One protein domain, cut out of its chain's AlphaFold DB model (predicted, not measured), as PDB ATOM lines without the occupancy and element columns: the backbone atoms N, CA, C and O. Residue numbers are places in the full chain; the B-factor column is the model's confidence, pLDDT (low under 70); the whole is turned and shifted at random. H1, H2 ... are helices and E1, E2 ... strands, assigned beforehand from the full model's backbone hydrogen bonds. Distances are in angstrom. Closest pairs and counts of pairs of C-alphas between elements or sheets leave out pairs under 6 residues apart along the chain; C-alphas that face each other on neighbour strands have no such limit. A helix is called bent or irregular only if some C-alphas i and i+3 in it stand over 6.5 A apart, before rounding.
ATOM      1  N   LYS A  30      -0.227 -49.473  -7.571       90.81
ATOM      2  CA  LYS A  30      -0.423 -50.168  -8.845       90.81
ATOM      3  C   LYS A  30      -1.749 -50.910  -8.825       90.81
ATOM      4  O   LYS A  30      -2.012 -51.734  -7.950       90.81
ATOM      5  N   ILE A  31      -2.616 -50.563  -9.770       88.44
ATOM      6  CA  ILE A  31      -4.027 -50.940  -9.769       88.44
ATOM      7  C   ILE A  31      -4.385 -51.495 -11.149       88.44
ATOM      8  O   ILE A  31      -4.083 -50.850 -12.146       88.44
ATOM      9  N   PRO A  32      -5.078 -52.638 -11.263       88.75
ATOM     10  CA  PRO A  32      -5.598 -53.083 -12.553       88.75
ATOM     11  C   PRO A  32      -6.558 -52.050 -13.171       88.75
ATOM     12  O   PRO A  32      -7.487 -51.581 -12.508       88.75
ATOM     13  N   ASN A  33      -6.398 -51.734 -14.458       84.88
ATOM     14  CA  ASN A  33      -7.269 -50.829 -15.217       84.88
ATOM     15  C   ASN A  33      -8.730 -51.281 -15.152       84.88
ATOM     16  O   ASN A  33      -9.624 -50.458 -14.964       84.88
ATOM     17  N   SER A  34      -8.982 -52.593 -15.218       85.94
ATOM     18  CA  SER A  34     -10.319 -53.186 -15.067       85.94
ATOM     19  C   SER A  34     -10.995 -52.795 -13.749       85.94
ATOM     20  O   SER A  34     -12.217 -52.654 -13.681       85.94
ATOM     21  N   ARG A  35     -10.210 -52.557 -12.695       86.69
ATOM     22  CA  ARG A  35     -10.727 -52.111 -11.407       86.69
ATOM     23  C   ARG A  35     -11.098 -50.643 -11.406       86.69
ATOM     24  O   ARG A  35     -12.163 -50.292 -10.904       86.69
ATOM     25  N   ILE A  36     -10.257 -49.808 -12.003       82.62
ATOM     26  CA  ILE A  36     -10.566 -48.391 -12.206       82.62
ATOM     27  C   ILE A  36     -11.805 -48.246 -13.095       82.62
ATOM     28  O   ILE A  36     -12.685 -47.435 -12.806       82.62
ATOM     29  N   GLN A  37     -11.934 -49.105 -14.107       84.94
ATOM     30  CA  GLN A  37     -13.120 -49.202 -14.946       84.94
ATOM     31  C   GLN A  37     -14.370 -49.549 -14.131       84.94
ATOM     32  O   GLN A  37     -15.364 -48.829 -14.194       84.94
ATOM     33  N   LYS A  38     -14.312 -50.615 -13.324       85.81
ATOM     34  CA  LYS A  38     -15.445 -51.099 -12.523       85.81
ATOM     35  C   LYS A  38     -15.886 -50.116 -11.435       85.81
ATOM     36  O   LYS A  38     -17.082 -49.956 -11.217       85.81
ATOM     37  N   LEU A  39     -14.940 -49.509 -10.721       82.31
ATOM     38  CA  LEU A  39     -15.226 -48.686  -9.539       82.31
ATOM     39  C   LEU A  39     -15.422 -47.204  -9.869       82.31
ATOM     40  O   LEU A  39     -16.167 -46.517  -9.174       82.31
ATOM     41  N   PHE A  40     -14.760 -46.705 -10.916       81.56
ATOM     42  CA  PHE A  40     -14.702 -45.273 -11.225       81.56
ATOM     43  C   PHE A  40     -15.047 -44.949 -12.684       81.56
ATOM     44  O   PHE A  40     -14.812 -43.825 -13.130       81.56
ATOM     45  N   GLY A  41     -15.603 -45.908 -13.435       79.75
ATOM     46  CA  GLY A  41     -16.015 -45.712 -14.829       79.75
ATOM     47  C   GLY A  41     -14.849 -45.470 -15.788       79.75
ATOM     48  O   GLY A  41     -15.046 -44.875 -16.841       79.75
ATOM     49  N   GLY A  42     -13.636 -45.874 -15.404       75.56
ATOM     50  CA  GLY A  42     -12.428 -45.693 -16.213       75.56
ATOM     51  C   GLY A  42     -11.774 -44.331 -16.027       75.56
ATOM     52  O   GLY A  42     -10.865 -43.991 -16.773       75.56
ATOM     53  N   ASN A  43     -12.224 -43.546 -15.040       76.00
ATOM     54  CA  ASN A  43     -11.717 -42.204 -14.788       76.00
ATOM     55  C   ASN A  43     -10.827 -42.153 -13.522       76.00
ATOM     56  O   ASN A  43     -11.345 -42.058 -12.403       76.00
ATOM     57  N   PRO A  44      -9.489 -42.150 -13.675       71.94
ATOM     58  CA  PRO A  44      -8.509 -41.859 -12.623       71.94
ATOM     59  C   PRO A  44      -8.845 -40.684 -11.701       71.94
ATOM     60  O   PRO A  44      -8.676 -40.753 -10.482       71.94
ATOM     61  N   SER A  45      -9.363 -39.599 -12.269       71.81
ATOM     62  CA  SER A  45      -9.661 -38.367 -11.544       71.81
ATOM     63  C   SER A  45     -10.854 -38.550 -10.602       71.81
ATOM     64  O   SER A  45     -10.912 -37.928  -9.540       71.81
ATOM     65  N   HIS A  46     -11.781 -39.462 -10.922       75.88
ATOM     66  CA  HIS A  46     -12.839 -39.874  -9.997       75.88
ATOM     67  C   HIS A  46     -12.291 -40.658  -8.805       75.88
ATOM     68  O   HIS A  46     -12.730 -40.399  -7.684       75.88
ATOM     69  N   PHE A  47     -11.319 -41.553  -9.012       76.69
ATOM     70  CA  PHE A  47     -10.650 -42.236  -7.904       76.69
ATOM     71  C   PHE A  47     -10.003 -41.223  -6.953       76.69
ATOM     72  O   PHE A  47     -10.283 -41.242  -5.754       76.69
ATOM     73  N   PHE A  48      -9.222 -40.279  -7.482       72.62
ATOM     74  CA  PHE A  48      -8.575 -39.260  -6.654       72.62
ATOM     75  C   PHE A  48      -9.588 -38.367  -5.920       72.62
ATOM     76  O   PHE A  48      -9.441 -38.085  -4.728       72.62
ATOM     77  N   ARG A  49     -10.678 -37.973  -6.590       74.19
ATOM     78  CA  ARG A  49     -11.767 -37.216  -5.957       74.19
ATOM     79  C   ARG A  49     -12.430 -38.006  -4.829       74.19
ATOM     80  O   ARG A  49     -12.725 -37.419  -3.796       74.19
ATOM     81  N   MET A  50     -12.645 -39.310  -4.997       74.19
ATOM     82  CA  MET A  50     -13.196 -40.189  -3.955       74.19
ATOM     83  C   MET A  50     -12.218 -40.406  -2.799       74.19
ATOM     84  O   MET A  50     -12.627 -40.453  -1.639       74.19
ATOM     85  N   LEU A  51     -10.922 -40.483  -3.093       74.50
ATOM     86  CA  LEU A  51      -9.875 -40.552  -2.083       74.50
ATOM     87  C   LEU A  51      -9.882 -39.281  -1.223       74.50
ATOM     88  O   LEU A  51      -9.961 -39.385  -0.007       74.50
ATOM     89  N   LYS A  52      -9.893 -38.092  -1.839       70.38
ATOM     90  CA  LYS A  52      -9.826 -36.797  -1.137       70.38
ATOM     91  C   LYS A  52     -11.151 -36.362  -0.503       70.38
ATOM     92  O   LYS A  52     -11.154 -35.806   0.589       70.38
ATOM     93  N   ASN A  53     -12.276 -36.604  -1.173       66.56
ATOM     94  CA  ASN A  53     -13.594 -36.068  -0.801       66.56
ATOM     95  C   ASN A  53     -14.636 -37.150  -0.492       66.56
ATOM     96  O   ASN A  53     -15.805 -36.829  -0.285       66.56
ATOM     97  N   GLY A  54     -14.255 -38.427  -0.481       60.91
ATOM     98  CA  GLY A  54     -15.180 -39.507  -0.163       60.91
ATOM     99  C   GLY A  54     -15.762 -39.356   1.241       60.91
ATOM    100  O   GLY A  54     -15.053 -39.039   2.194       60.91
ATOM    101  N   LEU A  55     -17.054 -39.654   1.377       51.12
ATOM    102  CA  LEU A  55     -17.782 -39.665   2.654       51.12
ATOM    103  C   LEU A  55     -17.292 -40.751   3.630       51.12
ATOM    104  O   LEU A  55     -17.801 -40.866   4.741       51.12
ATOM    105  N   HIS A  56     -16.311 -41.569   3.240       54.78
ATOM    106  CA  HIS A  56     -15.776 -42.617   4.093       54.78
ATOM    107  C   HIS A  56     -14.977 -42.022   5.255       54.78
ATOM    108  O   HIS A  56     -13.858 -41.535   5.103       54.78
ATOM    109  N   SER A  57     -15.554 -42.113   6.449       54.62
ATOM    110  CA  SER A  57     -14.880 -41.845   7.711       54.62
ATOM    111  C   SER A  57     -14.456 -43.156   8.375       54.62
ATOM    112  O   SER A  57     -15.300 -43.999   8.676       54.62
ATOM    113  N   LEU A  58     -13.160 -43.335   8.631       58.94
ATOM    114  CA  LEU A  58     -12.673 -44.278   9.641       58.94
ATOM    115  C   LEU A  58     -12.596 -43.514  10.969       58.94
ATOM    116  O   LEU A  58     -11.990 -42.443  11.008       58.94
ATOM    117  N   GLY A  59     -13.247 -44.016  12.019       61.16
ATOM    118  CA  GLY A  59     -13.233 -43.375  13.342       61.16
ATOM    119  C   GLY A  59     -13.807 -41.948  13.373       61.16
ATOM    120  O   GLY A  59     -13.312 -41.116  14.120       61.16
ATOM    121  N   GLY A  60     -14.787 -41.622  12.519       64.94
ATOM    122  CA  GLY A  60     -15.414 -40.287  12.469       64.94
ATOM    123  C   GLY A  60     -14.606 -39.197  11.747       64.94
ATOM    124  O   GLY A  60     -15.131 -38.116  11.496       64.94
ATOM    125  N   VAL A  61     -13.364 -39.474  11.327       69.19
ATOM    126  CA  VAL A  61     -12.535 -38.512  10.577       69.19
ATOM    127  C   VAL A  61     -12.791 -38.645   9.077       69.19
ATOM    128  O   VAL A  61     -12.512 -39.696   8.482       69.19
ATOM    129  N   SER A  62     -13.294 -37.571   8.461       69.75
ATOM    130  CA  SER A  62     -13.531 -37.500   7.014       69.75
ATOM    131  C   SER A  62     -12.238 -37.691   6.214       69.75
ATOM    132  O   SER A  62     -11.160 -37.286   6.655       69.75
ATOM    133  N   ASN A  63     -12.339 -38.254   5.008       72.06
ATOM    134  CA  ASN A  63     -11.195 -38.359   4.099       72.06
ATOM    135  C   ASN A  63     -10.565 -36.993   3.791       72.06
ATOM    136  O   ASN A  63      -9.347 -36.906   3.700       72.06
ATOM    137  N   ARG A  64     -11.359 -35.918   3.710       71.50
ATOM    138  CA  ARG A  64     -10.847 -34.561   3.466       71.50
ATOM    139  C   ARG A  64      -9.909 -34.093   4.574       71.50
ATOM    140  O   ARG A  64      -8.890 -33.471   4.292       71.50
ATOM    141  N   THR A  65     -10.262 -34.381   5.824       72.19
ATOM    142  CA  THR A  65      -9.431 -34.056   6.989       72.19
ATOM    143  C   THR A  65      -8.207 -34.963   7.052       72.19
ATOM    144  O   THR A  65      -7.102 -34.485   7.274       72.19
ATOM    145  N   PHE A  66      -8.400 -36.262   6.816       75.06
ATOM    146  CA  PHE A  66      -7.347 -37.272   6.898       75.06
ATOM    147  C   PHE A  66      -6.278 -37.111   5.805       75.06
ATOM    148  O   PHE A  66      -5.089 -37.231   6.069       75.06
ATOM    149  N   PHE A  67      -6.693 -36.780   4.583       75.62
ATOM    150  CA  PHE A  67      -5.826 -36.604   3.419       75.62
ATOM    151  C   PHE A  67      -5.508 -35.137   3.116       75.62
ATOM    152  O   PHE A  67      -5.171 -34.792   1.983       75.62
ATOM    153  N   LYS A  68      -5.612 -34.250   4.117       75.75
ATOM    154  CA  LYS A  68      -5.303 -32.821   3.955       75.75
ATOM    155  C   LYS A  68      -3.879 -32.594   3.432       75.75
ATOM    156  O   LYS A  68      -3.680 -31.657   2.671       75.75
ATOM    157  N   GLY A  69      -2.937 -33.464   3.803       76.75
ATOM    158  CA  GLY A  69      -1.551 -33.399   3.346       76.75
ATOM    159  C   GLY A  69      -1.327 -33.814   1.891       76.75
ATOM    160  O   GLY A  69      -0.210 -33.676   1.427       76.75
ATOM    161  N   PHE A  70      -2.323 -34.298   1.131       80.88
ATOM    162  CA  PHE A  70      -2.099 -34.591  -0.291       80.88
ATOM    163  C   PHE A  70      -1.856 -33.325  -1.109       80.88
ATOM    164  O   PHE A  70      -2.768 -32.518  -1.317       80.88
ATOM    165  N   THR A  71      -0.639 -33.213  -1.629       76.69
ATOM    166  CA  THR A  71      -0.143 -32.055  -2.379       76.69
ATOM    167  C   THR A  71      -0.141 -32.268  -3.884       76.69
ATOM    168  O   THR A  71      -0.239 -31.302  -4.637       76.69
ATOM    169  N   GLY A  72      -0.055 -33.515  -4.345       77.06
ATOM    170  CA  GLY A  72       0.035 -33.807  -5.767       77.06
ATOM    171  C   GLY A  72      -0.192 -35.272  -6.097       77.06
ATOM    172  O   GLY A  72      -0.123 -36.149  -5.239       77.06
ATOM    173  N   ILE A  73      -0.469 -35.522  -7.370       81.12
ATOM    174  CA  ILE A  73      -0.675 -36.855  -7.919       81.12
ATOM    175  C   ILE A  73      -0.034 -36.936  -9.301       81.12
ATOM    176  O   ILE A  73      -0.199 -36.036 -10.122       81.12
ATOM    177  N   TYR A  74       0.661 -38.040  -9.541       82.00
ATOM    178  CA  TYR A  74       1.183 -38.454 -10.833       82.00
ATOM    179  C   TYR A  74       0.568 -39.801 -11.142       82.00
ATOM    180  O   TYR A  74       0.570 -40.681 -10.284       82.00
ATOM    181  N   PHE A  75       0.038 -39.994 -12.338       85.06
ATOM    182  CA  PHE A  75      -0.418 -41.315 -12.733       85.06
ATOM    183  C   PHE A  75      -0.241 -41.550 -14.219       85.06
ATOM    184  O   PHE A  75      -0.182 -40.614 -15.013       85.06
ATOM    185  N   TYR A  76      -0.206 -42.820 -14.582       83.31
ATOM    186  CA  TYR A  76      -0.206 -43.283 -15.954       83.31
ATOM    187  C   TYR A  76      -1.063 -44.545 -16.047       83.31
ATOM    188  O   TYR A  76      -1.028 -45.405 -15.168       83.31
ATOM    189  N   MET A  77      -1.846 -44.646 -17.117       78.31
ATOM    190  CA  MET A  77      -2.565 -45.865 -17.469       78.31
ATOM    191  C   MET A  77      -1.830 -46.534 -18.620       78.31
ATOM    192  O   MET A  77      -1.752 -45.978 -19.715       78.31
ATOM    193  N   SER A  78      -1.289 -47.721 -18.362       71.56
ATOM    194  CA  SER A  78      -0.639 -48.513 -19.396       71.56
ATOM    195  C   SER A  78      -1.655 -49.203 -20.295       71.56
ATOM    196  O   SER A  78      -2.757 -49.543 -19.863       71.56
ATOM    197  N   ASN A  79      -1.241 -49.487 -21.531       63.56
ATOM    198  CA  ASN A  79      -1.962 -50.399 -22.424       63.56
ATOM    199  C   ASN A  79      -1.933 -51.857 -21.913       63.56
ATOM    200  O   ASN A  79      -2.631 -52.702 -22.457       63.56
ATOM    201  N   LEU A  80      -1.114 -52.154 -20.895       63.25
ATOM    202  CA  LEU A  80      -0.891 -53.475 -20.295       63.25
ATOM    203  C   LEU A  80      -1.786 -53.695 -19.060       63.25
ATOM    204  O   LEU A  80      -1.343 -54.224 -18.044       63.25
ATOM    205  N   ASP A  81      -3.037 -53.240 -19.123       81.25
ATOM    206  CA  ASP A  81      -4.083 -53.468 -18.113       81.25
ATOM    207  C   ASP A  81      -3.810 -52.956 -16.692       81.25
ATOM    208  O   ASP A  81      -4.564 -53.278 -15.772       81.25
ATOM    209  N   THR A  82      -2.791 -52.123 -16.478       85.56
ATOM    210  CA  THR A  82      -2.490 -51.557 -15.154       85.56
ATOM    211  C   THR A  82      -2.328 -50.045 -15.183       85.56
ATOM    212  O   THR A  82      -1.781 -49.463 -16.122       85.56
ATOM    213  N   MET A  83      -2.808 -49.428 -14.113       86.38
ATOM    214  CA  MET A  83      -2.662 -48.034 -13.764       86.38
ATOM    215  C   MET A  83      -1.643 -47.919 -12.639       86.38
ATOM    216  O   MET A  83      -1.774 -48.569 -11.600       86.38
ATOM    217  N   GLU A  84      -0.666 -47.049 -12.829       88.44
ATOM    218  CA  GLU A  84       0.314 -46.690 -11.815       88.44
ATOM    219  C   GLU A  84       0.065 -45.268 -11.338       88.44
ATOM    220  O   GLU A  84      -0.261 -44.383 -12.132       88.44
ATOM    221  N   MET A  85       0.202 -45.047 -10.035       87.81
ATOM    222  CA  MET A  85      -0.065 -43.764  -9.406       87.81
ATOM    223  C   MET A  85       0.908 -43.495  -8.267       87.81
ATOM    224  O   MET A  85       1.184 -44.371  -7.458       87.81
ATOM    225  N   ILE A  86       1.374 -42.257  -8.174       89.25
ATOM    226  CA  ILE A  86       2.160 -41.729  -7.067       89.25
ATOM    227  C   ILE A  86       1.409 -40.533  -6.500       89.25
ATOM    228  O   ILE A  86       1.106 -39.585  -7.221       89.25
ATOM    229  N   ILE A  87       1.116 -40.574  -5.207       87.69
ATOM    230  CA  ILE A  87       0.478 -39.489  -4.467       87.69
ATOM    231  C   ILE A  87       1.520 -38.884  -3.537       87.69
ATOM    232  O   ILE A  87       2.107 -39.597  -2.726       87.69
ATOM    233  N   LEU A  88       1.740 -37.579  -3.653       86.62
ATOM    234  CA  LEU A  88       2.618 -36.817  -2.774       86.62
ATOM    235  C   LEU A  88       1.864 -36.358  -1.528       86.62
ATOM    236  O   LEU A  88       0.689 -35.982  -1.609       86.62
ATOM    237  N   TYR A  89       2.555 -36.362  -0.394       85.19
ATOM    238  CA  TYR A  89       2.018 -35.965   0.896       85.19
ATOM    239  C   TYR A  89       2.988 -35.029   1.634       85.19
ATOM    240  O   TYR A  89       4.149 -35.367   1.855       85.19
ATOM    241  N   GLU A  90       2.503 -33.858   2.040       82.06
ATOM    242  CA  GLU A  90       3.226 -32.914   2.892       82.06
ATOM    243  C   GLU A  90       3.278 -33.423   4.336       82.06
ATOM    244  O   GLU A  90       2.249 -33.588   4.999       82.06
ATOM    245  N   GLY A  91       4.493 -33.653   4.832       77.31
ATOM    246  CA  GLY A  91       4.732 -34.253   6.141       77.31
ATOM    247  C   GLY A  91       4.618 -35.776   6.095       77.31
ATOM    248  O   GLY A  91       4.964 -36.400   5.095       77.31
ATOM    249  N   THR A  92       4.120 -36.371   7.181       74.44
ATOM    250  CA  THR A  92       4.012 -37.829   7.320       74.44
ATOM    251  C   THR A  92       2.565 -38.265   7.462       74.44
ATOM    252  O   THR A  92       1.800 -37.691   8.241       74.44
ATOM    253  N   TYR A  93       2.178 -39.279   6.690       78.44
ATOM    254  CA  TYR A  93       0.852 -39.881   6.782       78.44
ATOM    255  C   TYR A  93       0.839 -41.023   7.810       78.44
ATOM    256  O   TYR A  93       1.818 -41.760   7.957       78.44
ATOM    257  N   PRO A  94      -0.290 -41.244   8.498       82.62
ATOM    258  CA  PRO A  94      -0.455 -42.410   9.353       82.62
ATOM    259  C   PRO A  94      -0.580 -43.669   8.473       82.62
ATOM    260  O   PRO A  94      -1.576 -43.872   7.766       82.62
ATOM    261  N   TYR A  95       0.489 -44.476   8.439       85.00
ATOM    262  CA  TYR A  95       0.696 -45.565   7.470       85.00
ATOM    263  C   TYR A  95      -0.446 -46.591   7.466       85.00
ATOM    264  O   TYR A  95      -0.988 -46.916   6.407       85.00
ATOM    265  N   GLN A  96      -0.831 -47.103   8.638       86.31
ATOM    266  CA  GLN A  96      -1.796 -48.203   8.732       86.31
ATOM    267  C   GLN A  96      -3.203 -47.753   8.343       86.31
ATOM    268  O   GLN A  96      -3.880 -48.420   7.559       86.31
ATOM    269  N   GLU A  97      -3.631 -46.587   8.821       85.19
ATOM    270  CA  GLU A  97      -4.925 -46.003   8.493       85.19
ATOM    271  C   GLU A  97      -5.010 -45.653   7.006       85.19
ATOM    272  O   GLU A  97      -6.037 -45.898   6.370       85.19
ATOM    273  N   THR A  98      -3.920 -45.137   6.431       85.12
ATOM    274  CA  THR A  98      -3.848 -44.808   5.005       85.12
ATOM    275  C   THR A  98      -3.957 -46.064   4.152       85.12
ATOM    276  O   THR A  98      -4.815 -46.143   3.270       85.12
ATOM    277  N   LYS A  99      -3.158 -47.092   4.462       87.88
ATOM    278  CA  LYS A  99      -3.212 -48.401   3.803       87.88
ATOM    279  C   LYS A  99      -4.608 -49.008   3.880       87.88
ATOM    280  O   LYS A  99      -5.133 -49.467   2.865       87.88
ATOM    281  N   HIS A 100      -5.227 -48.988   5.058       86.00
ATOM    282  CA  HIS A 100      -6.567 -49.529   5.253       86.00
ATOM    283  C   HIS A 100      -7.612 -48.782   4.414       86.00
ATOM    284  O   HIS A 100      -8.412 -49.413   3.725       86.00
ATOM    285  N   ARG A 101      -7.596 -47.443   4.420       84.19
ATOM    286  CA  ARG A 101      -8.543 -46.621   3.647       84.19
ATOM    287  C   ARG A 101      -8.393 -46.831   2.142       84.19
ATOM    288  O   ARG A 101      -9.402 -46.979   1.456       84.19
ATOM    289  N   ILE A 102      -7.160 -46.905   1.639       86.06
ATOM    290  CA  ILE A 102      -6.897 -47.175   0.220       86.06
ATOM    291  C   ILE A 102      -7.385 -48.577  -0.162       86.06
ATOM    292  O   ILE A 102      -8.135 -48.717  -1.127       86.06
ATOM    293  N   LYS A 103      -7.052 -49.610   0.625       87.44
ATOM    294  CA  LYS A 103      -7.519 -50.984   0.367       87.44
ATOM    295  C   LYS A 103      -9.035 -51.133   0.475       87.44
ATOM    296  O   LYS A 103      -9.624 -51.919  -0.256       87.44
ATOM    297  N   LYS A 104      -9.699 -50.365   1.339       83.69
ATOM    298  CA  LYS A 104     -11.167 -50.354   1.417       83.69
ATOM    299  C   LYS A 104     -11.809 -49.790   0.146       83.69
ATOM    300  O   LYS A 104     -12.866 -50.263  -0.253       83.69
ATOM    301  N   LEU A 105     -11.177 -48.794  -0.478       81.31
ATOM    302  CA  LEU A 105     -11.659 -48.185  -1.719       81.31
ATOM    303  C   LEU A 105     -11.344 -49.034  -2.952       81.31
ATOM    304  O   LEU A 105     -12.163 -49.100  -3.861       81.31
ATOM    305  N   LEU A 106     -10.165 -49.656  -2.996       82.88
ATOM    306  CA  LEU A 106      -9.643 -50.319  -4.193       82.88
ATOM    307  C   LEU A 106      -9.621 -51.851  -4.128       82.88
ATOM    308  O   LEU A 106      -9.327 -52.494  -5.131       82.88
ATOM    309  N   GLY A 107      -9.909 -52.451  -2.978       82.06
ATOM    310  CA  GLY A 107      -9.712 -53.878  -2.736       82.06
ATOM    311  C   GLY A 107      -8.367 -54.201  -2.076       82.06
ATOM    312  O   GLY A 107      -7.430 -53.401  -2.045       82.06
ATOM    313  N   ILE A 108      -8.291 -55.399  -1.495       75.81
ATOM    314  CA  ILE A 108      -7.160 -55.847  -0.666       75.81
ATOM    315  C   ILE A 108      -5.909 -56.230  -1.464       75.81
ATOM    316  O   ILE A 108      -4.814 -56.256  -0.898       75.81
ATOM    317  N   ASP A 109      -6.084 -56.510  -2.747       78.69
ATOM    318  CA  ASP A 109      -5.117 -57.036  -3.710       78.69
ATOM    319  C   ASP A 109      -4.379 -55.937  -4.494       78.69
ATOM    320  O   ASP A 109      -3.608 -56.234  -5.398       78.69
ATOM    321  N   VAL A 110      -4.584 -54.665  -4.141       84.50
ATOM    322  CA  VAL A 110      -3.799 -53.550  -4.688       84.50
ATOM    323  C   VAL A 110      -2.395 -53.528  -4.086       84.50
ATOM    324  O   VAL A 110      -2.228 -53.614  -2.862       84.50
ATOM    325  N   GLU A 111      -1.397 -53.365  -4.955       90.62
ATOM    326  CA  GLU A 111      -0.009 -53.126  -4.568       90.62
ATOM    327  C   GLU A 111       0.134 -51.688  -4.067       90.62
ATOM    328  O   GLU A 111      -0.240 -50.734  -4.755       90.62
ATOM    329  N   LEU A 112       0.646 -51.551  -2.842       91.88
ATOM    330  CA  LEU A 112       0.852 -50.274  -2.171       91.88
ATOM    331  C   LEU A 112       2.262 -50.225  -1.606       91.88
ATOM    332  O   LEU A 112       2.619 -51.058  -0.767       91.88
ATOM    333  N   GLU A 113       3.008 -49.207  -2.007       93.38
ATOM    334  CA  GLU A 113       4.315 -48.892  -1.447       93.38
ATOM    335  C   GLU A 113       4.288 -47.491  -0.846       93.38
ATOM    336  O   GLU A 113       3.597 -46.588  -1.315       93.38
ATOM    337  N   PHE A 114       5.035 -47.324   0.231       91.56
ATOM    338  CA  PHE A 114       5.056 -46.122   1.045       91.56
ATOM    339  C   PHE A 114       6.516 -45.764   1.272       91.56
ATOM    340  O   PHE A 114       7.322 -46.640   1.586       91.56
ATOM    341  N   GLY A 115       6.861 -44.497   1.116       90.88
ATOM    342  CA  GLY A 115       8.237 -44.049   1.270       90.88
ATOM    343  C   GLY A 115       8.352 -42.541   1.176       90.88
ATOM    344  O   GLY A 115       7.347 -41.832   1.168       90.88
ATOM    345  N   LYS A 116       9.587 -42.056   1.091       89.88
ATOM    346  CA  LYS A 116       9.873 -40.637   0.869       89.88
ATOM    347  C   LYS A 116       9.583 -40.268  -0.581       89.88
ATOM    348  O   LYS A 116       9.767 -41.083  -1.476       89.88
ATOM    349  N   ALA A 117       9.178 -39.031  -0.849       86.00
ATOM    350  CA  ALA A 117       8.923 -38.588  -2.220       86.00
ATOM    351  C   ALA A 117      10.155 -38.761  -3.133       86.00
ATOM    352  O   ALA A 117      10.023 -39.138  -4.296       86.00
ATOM    353  N   GLU A 118      11.356 -38.581  -2.578       85.38
ATOM    354  CA  GLU A 118      12.627 -38.783  -3.277       85.38
ATOM    355  C   GLU A 118      12.824 -40.223  -3.780       85.38
ATOM    356  O   GLU A 118      13.294 -40.411  -4.901       85.38
ATOM    357  N   THR A 119      12.388 -41.245  -3.027       90.25
ATOM    358  CA  THR A 119      12.540 -42.653  -3.451       90.25
ATOM    359  C   THR A 119      11.725 -42.975  -4.699       90.25
ATOM    360  O   THR A 119      12.017 -43.944  -5.393       90.25
ATOM    361  N   PHE A 120      10.720 -42.155  -5.009       88.75
ATOM    362  CA  PHE A 120       9.875 -42.309  -6.185       88.75
ATOM    363  C   PHE A 120      10.219 -41.332  -7.318       88.75
ATOM    364  O   PHE A 120       9.542 -41.367  -8.346       88.75
ATOM    365  N   LYS A 121      11.269 -40.499  -7.189       85.25
ATOM    366  CA  LYS A 121      11.643 -39.478  -8.192       85.25
ATOM    367  C   LYS A 121      11.731 -40.057  -9.607       85.25
ATOM    368  O   LYS A 121      11.043 -39.571 -10.500       85.25
ATOM    369  N   SER A 122      12.492 -41.135  -9.798       85.56
ATOM    370  CA  SER A 122      12.675 -41.756 -11.119       85.56
ATOM    371  C   SER A 122      11.355 -42.224 -11.741       85.56
ATOM    372  O   SER A 122      11.152 -42.102 -12.945       85.56
ATOM    373  N   LYS A 123      10.424 -42.720 -10.919       86.31
ATOM    374  CA  LYS A 123       9.113 -43.192 -11.380       86.31
ATOM    375  C   LYS A 123       8.165 -42.028 -11.688       86.31
ATOM    376  O   LYS A 123       7.406 -42.094 -12.651       86.31
ATOM    377  N   ILE A 124       8.236 -40.936 -10.921       82.44
ATOM    378  CA  ILE A 124       7.540 -39.682 -11.246       82.44
ATOM    379  C   ILE A 124       8.005 -39.176 -12.618       82.44
ATOM    380  O   ILE A 124       7.177 -38.861 -13.471       82.44
ATOM    381  N   GLU A 125       9.318 -39.136 -12.853       81.56
ATOM    382  CA  GLU A 125       9.903 -38.707 -14.129       81.56
ATOM    383  C   GLU A 125       9.475 -39.601 -15.298       81.56
ATOM    384  O   GLU A 125       9.148 -39.086 -16.368       81.56
ATOM    385  N   GLU A 126       9.426 -40.919 -15.096       82.56
ATOM    386  CA  GLU A 126       8.914 -41.872 -16.083       82.56
ATOM    387  C   GLU A 126       7.445 -41.585 -16.435       82.56
ATOM    388  O   GLU A 126       7.108 -41.424 -17.609       82.56
ATOM    389  N   ILE A 127       6.574 -41.425 -15.431       80.19
ATOM    390  CA  ILE A 127       5.151 -41.106 -15.631       80.19
ATOM    391  C   ILE A 127       4.977 -39.792 -16.408       80.19
ATOM    392  O   ILE A 127       4.134 -39.705 -17.300       80.19
ATOM    393  N   VAL A 128       5.787 -38.775 -16.105       76.50
ATOM    394  CA  VAL A 128       5.757 -37.479 -16.806       76.50
ATOM    395  C   VAL A 128       6.169 -37.609 -18.272       76.50
ATOM    396  O   VAL A 128       5.630 -36.910 -19.132       76.50
ATOM    397  N   GLN A 129       7.120 -38.493 -18.582       75.06
ATOM    398  CA  GLN A 129       7.551 -38.752 -19.959       75.06
ATOM    399  C   GLN A 129       6.462 -39.450 -20.784       75.06
ATOM    400  O   GLN A 129       6.377 -39.246 -22.000       75.06
ATOM    401  N   LEU A 130       5.603 -40.234 -20.133       72.44
ATOM    402  CA  LEU A 130       4.489 -40.945 -20.752       72.44
ATOM    403  C   LEU A 130       3.320 -39.975 -21.012       72.44
ATOM    404  O   LEU A 130       2.377 -39.849 -20.234       72.44
ATOM    405  N   LYS A 131       3.385 -39.273 -22.151       58.12
ATOM    406  CA  LYS A 131       2.432 -38.226 -22.582       58.12
ATOM    407  C   LYS A 131       0.998 -38.695 -22.862       58.12
ATOM    408  O   LYS A 131       0.152 -37.865 -23.176       58.12
ATOM    409  N   THR A 132       0.721 -39.996 -22.848       53.34
ATOM    410  CA  THR A 132      -0.531 -40.523 -23.408       53.34
ATOM    411  C   THR A 132      -1.746 -40.249 -22.522       53.34
ATOM    412  O   THR A 132      -2.796 -39.947 -23.076       53.34
ATOM    413  N   HIS A 133      -1.616 -40.289 -21.185       54.34
ATOM    414  CA  HIS A 133      -2.736 -40.065 -20.246       54.34
ATOM    415  C   HIS A 133      -2.324 -39.512 -18.865       54.34
ATOM    416  O   HIS A 133      -3.114 -39.577 -17.921       54.34
ATOM    417  N   SER A 134      -1.103 -38.998 -18.703       54.25
ATOM    418  CA  SER A 134      -0.659 -38.448 -17.421       54.25
ATOM    419  C   SER A 134      -1.382 -37.134 -17.104       54.25
ATOM    420  O   SER A 134      -1.302 -36.170 -17.864       54.25
ATOM    421  N   GLN A 135      -2.123 -37.089 -15.989       55.00
ATOM    422  CA  GLN A 135      -2.695 -35.846 -15.460       55.00
ATOM    423  C   GLN A 135      -2.101 -35.528 -14.090       55.00
ATOM    424  O   GLN A 135      -1.976 -36.396 -13.224       55.00
ATOM    425  N   PHE A 136      -1.784 -34.251 -13.904       58.84
ATOM    426  CA  PHE A 136      -1.269 -33.678 -12.671       58.84
ATOM    427  C   PHE A 136      -2.382 -32.828 -12.070       58.84
ATOM    428  O   PHE A 136      -2.873 -31.904 -12.714       58.84
ATOM    429  N   PHE A 137      -2.786 -33.113 -10.834       54.94
ATOM    430  CA  PHE A 137      -3.661 -32.214 -10.081       54.94
ATOM    431  C   PHE A 137      -2.870 -31.644  -8.910       54.94
ATOM    432  O   PHE A 137      -2.789 -32.238  -7.838       54.94
ATOM    433  N   GLY A 138      -2.260 -30.491  -9.175       45.19
ATOM    434  CA  GLY A 138      -1.475 -29.686  -8.239       45.19
ATOM    435  C   GLY A 138      -1.383 -28.220  -8.675       45.19
ATOM    436  O   GLY A 138      -1.222 -27.351  -7.828       45.19
ATOM    437  N   ASP A 139      -1.594 -27.915  -9.962       41.19
ATOM    438  CA  ASP A 139      -1.522 -26.545 -10.502       41.19
ATOM    439  C   ASP A 139      -2.502 -25.558  -9.838       41.19
ATOM    440  O   ASP A 139      -2.172 -24.386  -9.679       41.19
ATOM    441  N   ALA A 140      -3.633 -26.027  -9.296       40.00
ATOM    442  CA  ALA A 140      -4.541 -25.180  -8.510       40.00
ATOM    443  C   ALA A 140      -3.949 -24.687  -7.165       40.00
ATOM    444  O   ALA A 140      -4.534 -23.810  -6.530       40.00
TER     445      ALA A 140
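This is residues 30 to 140 of the 147 residues of an uncharacterized protein of Belliella buryatensis (UniProt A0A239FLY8). A long two-stranded hairpin, E2 and E3, widened by the short E1, makes a small sheet with H5 over one face and H2 over the other. H1 follows E1 at the sheet's edge, H3 and H4 are off the sheet, and E4 begins beside E1. The printed part has 111 residues, five named helices and four named strands, in the order E1 H1 H2 H3 E2 E3 H4 E4 H5; the sheet's order is E1 E3 E2, antiparallel, and the class is mixed. It is compact, with a radius of gyration of the C-alphas of 13.5 A and spans of 39 by 31 by 27 A.

E3, residues 82 to 89, is 22.8 A long, and E2, residues 70 to 77, 20.6 A. E1, residues 30 to 32, begins at C-alpha 30 (-0.423, -50.168, -8.845). H5, residues 117 to 129, is 17.8 A long and ends at C-alpha 129 (7.551, -38.752, -19.959); it is irregular, C-alphas 119 and 122 being 7.7 A apart. H1 is residues 33 to 40, H2 44 to 53, H3 63 to 66, H4 95 to 106, 16.3 A, and E4 111 to 116, 16.8 A.

E3 and E2 have N 86 and O 74 within hydrogen-bond range, 2.8 A; E1 and E3 have N 83 and O 31, 2.7 A. H5 is on the sheet, height 9.1 A, its closest C-alphas to E2 being Ile 127 and Tyr 76, 5.8 A. H2, on the opposite face, has a height of 9.9 A and only just runs slantwise to the strands, at 30.2 degrees to E3 on the local plane. H1 only grazes the sheet with residues 33 to 36, and touches H2, C-alphas of Phe 40 and His 46 5.8 A apart, at a steep tilt of 45 degrees. H2 touches H3, closest C-alphas Lys 52 and Arg 64, 5.2 A. H4 is not on the sheet; it is close to H2 but not clearly touching, closest C-alphas Leu 51 and Ile 102, 7.6 A. E4 pairs with no named strand; its closest C-alpha to E1 is that of Glu 111, 5.2 A from that of Lys 30. In H1, H2 and H4 every O i to N i+4 pair is within hydrogen-bond range, in H5 7 of 9; H3 is too short for such a pair.

The C-alphas farthest apart, of Gly 60 and Gln 129, are 39.8 A apart. The printed part has no cut and no long link. Mean pLDDT of the printed part is 77.0; residues 53 to 62, 79 to 80 and 131 to 140 are under 70.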